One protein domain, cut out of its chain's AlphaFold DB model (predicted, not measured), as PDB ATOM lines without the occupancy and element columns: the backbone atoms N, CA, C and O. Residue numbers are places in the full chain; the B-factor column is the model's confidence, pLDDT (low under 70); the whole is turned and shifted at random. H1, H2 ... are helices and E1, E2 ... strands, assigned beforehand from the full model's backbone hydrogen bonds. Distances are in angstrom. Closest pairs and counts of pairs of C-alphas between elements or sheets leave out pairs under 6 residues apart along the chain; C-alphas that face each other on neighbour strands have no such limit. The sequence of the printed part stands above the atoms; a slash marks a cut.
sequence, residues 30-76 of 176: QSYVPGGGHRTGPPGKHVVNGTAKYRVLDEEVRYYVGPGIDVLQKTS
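Overview. This is residues 30 to 76 of the 176 residues of an uncharacterized protein of Cutaneotrichosporon oleaginosum (UniProt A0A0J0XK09). With little regular structure, the printed part is a loop, residues 30 to 43, leading into a small hairpin of E1 and E2, from which residues 63 to 76 stick out as a free arm bearing the short helix H1. The 47 printed residues run E1, E2, H1, the two strands antiparallel; the class is mixed, with only 12 residues in named elements. The whole is extended, radius of gyration of the C-alphas 16.5 A, and spans 54 by 27 by 13 A.

Along the chain. E1, residues 44 to 46, begins at C-alpha 44 (-48.158, -33.764, 0.421) and is 7.2 A long. E2, residues 54 to 56, is 6.6 A long. H1, residues 69 to 74, is 8.7 A long and ends at C-alpha 74 (-36.758, -68.744, 8.257).

Arrangement. The hairpin strands E1 and E2 are antiparallel at 168 degrees; C-alphas 45 and 55 face each other at 5.4 A. N 45 and O 55 are within hydrogen-bond range at 2.9 A. H1 has every O i to N i+4 pair within range. E1 and H1 are apart.

Size, cuts and confidence. The C-alphas of Asn 49 and Ser 76, the two farthest apart, are 54.3 A from each other. The printed part has no cut. The link E2 to H1 is long. Residue 36 is under pLDDT 70.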
ATOM      1  N   GLN A  30     -45.224 -39.955 -10.434       85.62
ATOM      2  CA  GLN A  30     -44.879 -40.453  -9.089       85.62
ATOM      3  C   GLN A  30     -46.106 -40.737  -8.209       85.62
ATOM      4  O   GLN A  30     -46.049 -41.595  -7.337       85.62
ATOM      5  N   SER A  31     -47.236 -40.078  -8.474       85.31
ATOM      6  CA  SER A  31     -48.511 -40.306  -7.785       85.31
ATOM      7  C   SER A  31     -49.237 -41.602  -8.180       85.31
ATOM      8  O   SER A  31     -50.371 -41.805  -7.756       85.31
ATOM      9  N   TYR A  32     -48.672 -42.423  -9.069       87.50
ATOM     10  CA  TYR A  32     -49.262 -43.694  -9.501       87.50
ATOM     11  C   TYR A  32     -48.609 -44.860  -8.771       87.50
ATOM     12  O   TYR A  32     -47.395 -44.860  -8.560       87.50
ATOM     13  N   VAL A  33     -49.410 -45.858  -8.399       84.00
ATOM     14  CA  VAL A  33     -48.914 -47.105  -7.799       84.00
ATOM     15  C   VAL A  33     -48.057 -47.872  -8.822       84.00
ATOM     16  O   VAL A  33     -48.451 -47.957  -9.994       84.00
ATOM     17  N   PRO A  34     -46.896 -48.429  -8.420       82.44
ATOM     18  CA  PRO A  34     -46.115 -49.319  -9.276       82.44
ATOM     19  C   PRO A  34     -46.971 -50.486  -9.785       82.44
ATOM     20  O   PRO A  34     -47.742 -51.063  -9.026       82.44
ATOM     21  N   GLY A  35     -46.863 -50.831 -11.068       81.94
ATOM     22  CA  GLY A  35     -47.665 -51.912 -11.666       81.94
ATOM     23  C   GLY A  35     -48.997 -51.473 -12.285       81.94
ATOM     24  O   GLY A  35     -49.621 -52.267 -12.976       81.94
ATOM     25  N   GLY A  36     -49.367 -50.195 -12.163       66.81
ATOM     26  CA  GLY A  36     -50.284 -49.552 -13.104       66.81
ATOM     27  C   GLY A  36     -51.759 -49.585 -12.713       66.81
ATOM     28  O   GLY A  36     -52.429 -50.609 -12.739       66.81
ATOM     29  N   GLY A  37     -52.288 -48.391 -12.448       72.75
ATOM     30  CA  GLY A  37     -53.720 -48.114 -12.527       72.75
ATOM     31  C   GLY A  37     -54.139 -47.042 -11.541       72.75
ATOM     32  O   GLY A  37     -54.556 -45.955 -11.934       72.75
ATOM     33  N   HIS A  38     -53.985 -47.330 -10.251       80.50
ATOM     34  CA  HIS A  38     -54.505 -46.451  -9.216       80.50
ATOM     35  C   HIS A  38     -53.585 -45.249  -8.967       80.50
ATOM     36  O   HIS A  38     -52.364 -45.383  -8.836       80.50
ATOM     37  N   ARG A  39     -54.186 -44.059  -8.913       83.00
ATOM     38  CA  ARG A  39     -53.509 -42.813  -8.559       83.00
ATOM     39  C   ARG A  39     -53.772 -42.541  -7.082       83.00
ATOM     40  O   ARG A  39     -54.901 -42.243  -6.723       83.00
ATOM     41  N   THR A  40     -52.732 -42.609  -6.259       82.12
ATOM     42  CA  THR A  40     -52.801 -42.327  -4.813       82.12
ATOM     43  C   THR A  40     -52.666 -40.841  -4.490       82.12
ATOM     44  O   THR A  40     -52.893 -40.440  -3.362       82.12
ATOM     45  N   GLY A  41     -52.311 -40.016  -5.479       85.88
ATOM     46  CA  GLY A  41     -52.082 -38.586  -5.273       85.88
ATOM     47  C   GLY A  41     -50.631 -38.259  -4.890       85.88
ATOM     48  O   GLY A  41     -49.784 -39.158  -4.853       85.88
ATOM     49  N   PRO A  42     -50.295 -36.965  -4.764       89.50
ATOM     50  CA  PRO A  42     -49.001 -36.525  -4.249       89.50
ATOM     51  C   PRO A  42     -48.882 -36.835  -2.742       89.50
ATOM     52  O   PRO A  42     -49.901 -36.867  -2.069       89.50
ATOM     53  N   PRO A  43     -47.668 -37.025  -2.196       92.00
ATOM     54  CA  PRO A  43     -47.456 -37.346  -0.777       92.00
ATOM     55  C   PRO A  43     -47.505 -36.103   0.136       92.00
ATOM     56  O   PRO A  43     -46.774 -36.015   1.121       92.00
ATOM     57  N   GLY A  44     -48.224 -35.053  -0.260       92.69
ATOM     58  CA  GLY A  44     -48.158 -33.764   0.421       92.69
ATOM     59  C   GLY A  44     -48.680 -32.586  -0.395       92.69
ATOM     60  O   GLY A  44     -49.262 -32.739  -1.472       92.69
ATOM     61  N   LYS A  45     -48.468 -31.380   0.142       92.50
ATOM     62  CA  LYS A  45     -49.082 -30.139  -0.355       92.50
ATOM     63  C   LYS A  45     -48.068 -29.003  -0.454       92.50
ATOM     64  O   LYS A  45     -47.185 -28.850   0.392       92.50
ATOM     65  N   HIS A  46     -48.217 -28.177  -1.489       93.19
ATOM     66  CA  HIS A  46     -47.470 -26.927  -1.611       93.19
ATOM     67  C   HIS A  46     -47.974 -25.916  -0.581       93.19
ATOM     68  O   HIS A  46     -49.179 -25.719  -0.435       93.19
ATOM     69  N   VAL A  47     -47.045 -25.274   0.123       93.94
ATOM     70  CA  VAL A  47     -47.352 -24.263   1.137       93.94
ATOM     71  C   VAL A  47     -47.044 -22.893   0.545       93.94
ATOM     72  O   VAL A  47     -45.909 -22.618   0.153       93.94
ATOM     73  N   VAL A  48     -48.067 -22.041   0.466       87.94
ATOM     74  CA  VAL A  48     -47.954 -20.691  -0.110       87.94
ATOM     75  C   VAL A  48     -47.199 -19.767   0.850       87.94
ATOM     76  O   VAL A  48     -46.229 -19.118   0.460       87.94
ATOM     77  N   ASN A  49     -47.576 -19.801   2.132       82.62
ATOM     78  CA  ASN A  49     -47.023 -18.947   3.182       82.62
ATOM     79  C   ASN A  49     -46.293 -19.805   4.221       82.62
ATOM     80  O   ASN A  49     -46.916 -20.467   5.048       82.62
ATOM     81  N   GLY A  50     -44.963 -19.831   4.137       80.00
ATOM     82  CA  GLY A  50     -44.098 -20.619   5.012       80.00
ATOM     83  C   GLY A  50     -42.643 -20.638   4.540       80.00
ATOM     84  O   GLY A  50     -42.336 -20.274   3.396       80.00
ATOM     85  N   THR A  51     -41.753 -21.072   5.437       83.25
ATOM     86  CA  THR A  51     -40.322 -21.285   5.159       83.25
ATOM     87  C   THR A  51     -40.116 -22.488   4.237       83.25
ATOM     88  O   THR A  51     -39.385 -22.397   3.254       83.25
ATOM     89  N   ALA A  52     -40.835 -23.587   4.482       83.81
ATOM     90  CA  ALA A  52     -40.887 -24.737   3.587       83.81
ATOM     91  C   ALA A  52     -41.954 -24.527   2.498       83.81
ATOM     92  O   ALA A  52     -43.111 -24.258   2.810       83.81
ATOM     93  N   LYS A  53     -41.585 -24.677   1.218       90.25
ATOM     94  CA  LYS A  53     -42.505 -24.506   0.069       90.25
ATOM     95  C   LYS A  53     -43.341 -25.749  -0.255       90.25
ATOM     96  O   LYS A  53     -44.311 -25.668  -1.007       90.25
ATOM     97  N   TYR A  54     -42.981 -26.893   0.319       92.94
ATOM     98  CA  TYR A  54     -43.721 -28.145   0.207       92.94
ATOM     99  C   TYR A  54     -43.689 -28.871   1.550       92.94
ATOM    100  O   TYR A  54     -42.625 -28.989   2.158       92.94
ATOM    101  N   ARG A  55     -44.846 -29.347   2.009       92.88
ATOM    102  CA  ARG A  55     -44.988 -30.136   3.235       92.88
ATOM    103  C   ARG A  55     -45.391 -31.556   2.861       92.88
ATOM    104  O   ARG A  55     -46.414 -31.751   2.204       92.88
ATOM    105  N   VAL A  56     -44.581 -32.519   3.286       92.88
ATOM    106  CA  VAL A  56     -44.902 -33.948   3.204       92.88
ATOM    107  C   VAL A  56     -45.917 -34.273   4.298       92.88
ATOM    108  O   VAL A  56     -45.794 -33.768   5.412       92.88
ATOM    109  N   LEU A  57     -46.944 -35.046   3.953       92.75
ATOM    110  CA  LEU A  57     -47.964 -35.516   4.885       92.75
ATOM    111  C   LEU A  57     -47.787 -37.020   5.054       92.75
ATOM    112  O   LEU A  57     -48.030 -37.762   4.106       92.75
ATOM    113  N   ASP A  58     -47.383 -37.463   6.243       92.88
ATOM    114  CA  ASP A  58     -47.076 -38.876   6.506       92.88
ATOM    115  C   ASP A  58     -48.275 -39.799   6.236       92.88
ATOM    116  O   ASP A  58     -48.102 -40.931   5.795       92.88
ATOM    117  N   GLU A  59     -49.493 -39.279   6.392       92.00
ATOM    118  CA  GLU A  59     -50.750 -39.973   6.083       92.00
ATOM    119  C   GLU A  59     -50.942 -40.257   4.580       92.00
ATOM    120  O   GLU A  59     -51.591 -41.233   4.207       92.00
ATOM    121  N   GLU A  60     -50.382 -39.419   3.703       89.00
ATOM    122  CA  GLU A  60     -50.476 -39.555   2.242       89.00
ATOM    123  C   GLU A  60     -49.249 -40.284   1.651       89.00
ATOM    124  O   GLU A  60     -49.216 -40.628   0.462       89.00
ATOM    125  N   VAL A  61     -48.214 -40.526   2.465       90.50
ATOM    126  CA  VAL A  61     -47.000 -41.230   2.047       90.50
ATOM    127  C   VAL A  61     -47.278 -42.726   1.935       90.50
ATOM    128  O   VAL A  61     -47.815 -43.381   2.824       90.50
ATOM    129  N   ARG A  62     -46.850 -43.306   0.815       87.69
ATOM    130  CA  ARG A  62     -46.941 -44.751   0.601       87.69
ATOM    131  C   ARG A  62     -45.864 -45.473   1.397       87.69
ATOM    132  O   ARG A  62     -44.683 -45.166   1.244       87.69
ATOM    133  N   TYR A  63     -46.268 -46.508   2.120       89.25
ATOM    134  CA  TYR A  63     -45.374 -47.456   2.771       89.25
ATOM    135  C   TYR A  63     -45.697 -48.879   2.306       89.25
ATOM    136  O   TYR A  63     -46.848 -49.222   2.031       89.25
ATOM    137  N   TYR A  64     -44.663 -49.708   2.185       89.06
ATOM    138  CA  TYR A  64     -44.802 -51.120   1.840       89.06
ATOM    139  C   TYR A  64     -44.511 -51.943   3.086       89.06
ATOM    140  O   TYR A  64     -43.393 -51.925   3.598       89.06
ATOM    141  N   VAL A  65     -45.526 -52.646   3.581       92.50
ATOM    142  CA  VAL A  65     -45.379 -53.518   4.747       92.50
ATOM    143  C   VAL A  65     -44.800 -54.847   4.282       92.50
ATOM    144  O   VAL A  65     -45.468 -55.621   3.598       92.50
ATOM    145  N   GLY A  66     -43.544 -55.088   4.640       93.75
ATOM    146  CA  GLY A  66     -42.881 -56.373   4.463       93.75
ATOM    147  C   GLY A  66     -42.755 -57.113   5.795       93.75
ATOM    148  O   GLY A  66     -42.664 -56.469   6.843       93.75
ATOM    149  N   PRO A  67     -42.731 -58.456   5.787       94.50
ATOM    150  CA  PRO A  67     -42.280 -59.207   6.951       94.50
ATOM    151  C   PRO A  67     -40.808 -58.878   7.252       94.50
ATOM    152  O   PRO A  67     -40.035 -58.557   6.348       94.50
ATOM    153  N   GLY A  68     -40.413 -58.968   8.525       94.25
ATOM    154  CA  GLY A  68     -39.027 -58.741   8.942       94.25
ATOM    155  C   GLY A  68     -38.044 -59.730   8.303       94.25
ATOM    156  O   GLY A  68     -38.424 -60.836   7.905       94.25
ATOM    157  N   ILE A  69     -36.767 -59.340   8.241       93.38
ATOM    158  CA  ILE A  69     -35.693 -60.138   7.625       93.38
ATOM    159  C   ILE A  69     -35.614 -61.553   8.227       93.38
ATOM    160  O   ILE A  69     -35.512 -62.527   7.484       93.38
ATOM    161  N   ASP A  70     -35.782 -61.678   9.545       95.00
ATOM    162  CA  ASP A  70     -35.722 -62.957  10.260       95.00
ATOM    163  C   ASP A  70     -36.821 -63.923   9.816       95.00
ATOM    164  O   ASP A  70     -36.609 -65.131   9.737       95.00
ATOM    165  N   VAL A  71     -38.011 -63.394   9.520       94.50
ATOM    166  CA  VAL A  71     -39.142 -64.196   9.045       94.50
ATOM    167  C   VAL A  71     -38.845 -64.691   7.640       94.50
ATOM    168  O   VAL A  71     -38.991 -65.882   7.378       94.50
ATOM    169  N   LEU A  72     -38.367 -63.807   6.761       92.31
ATOM    170  CA  LEU A  72     -38.019 -64.158   5.384       92.31
ATOM    171  C   LEU A  72     -36.930 -65.235   5.327       92.31
ATOM    172  O   LEU A  72     -37.074 -66.195   4.575       92.31
ATOM    173  N   GLN A  73     -35.894 -65.128   6.162       93.56
ATOM    174  CA  GLN A  73     -34.802 -66.107   6.220       93.56
ATOM    175  C   GLN A  73     -35.230 -67.468   6.785       93.56
ATOM    176  O   GLN A  73     -34.694 -68.495   6.377       93.56
ATOM    177  N   LYS A  74     -36.209 -67.497   7.698       95.75
ATOM    178  CA  LYS A  74     -36.758 -68.744   8.257       95.75
ATOM    179  C   LYS A  74     -37.735 -69.447   7.313       95.75
ATOM    180  O   LYS A  74     -38.053 -70.615   7.533       95.75
ATOM    181  N   THR A  75     -38.245 -68.765   6.284       94.38
ATOM    182  CA  THR A  75     -39.178 -69.395   5.346       94.38
ATOM    183  C   THR A  75     -38.461 -70.369   4.409       94.38
ATOM    184  O   THR A  75     -37.427 -70.059   3.829       94.38
ATOM    185  N   SER A  76     -39.038 -71.558   4.215       93.81
ATOM    186  CA  SER A  76     -38.564 -72.536   3.222       93.81
ATOM    187  C   SER A  76     -39.044 -72.230   1.796       93.81
ATOM    188  O   SER A  76     -38.661 -72.914   0.844       93.81
TER     189      SER A  76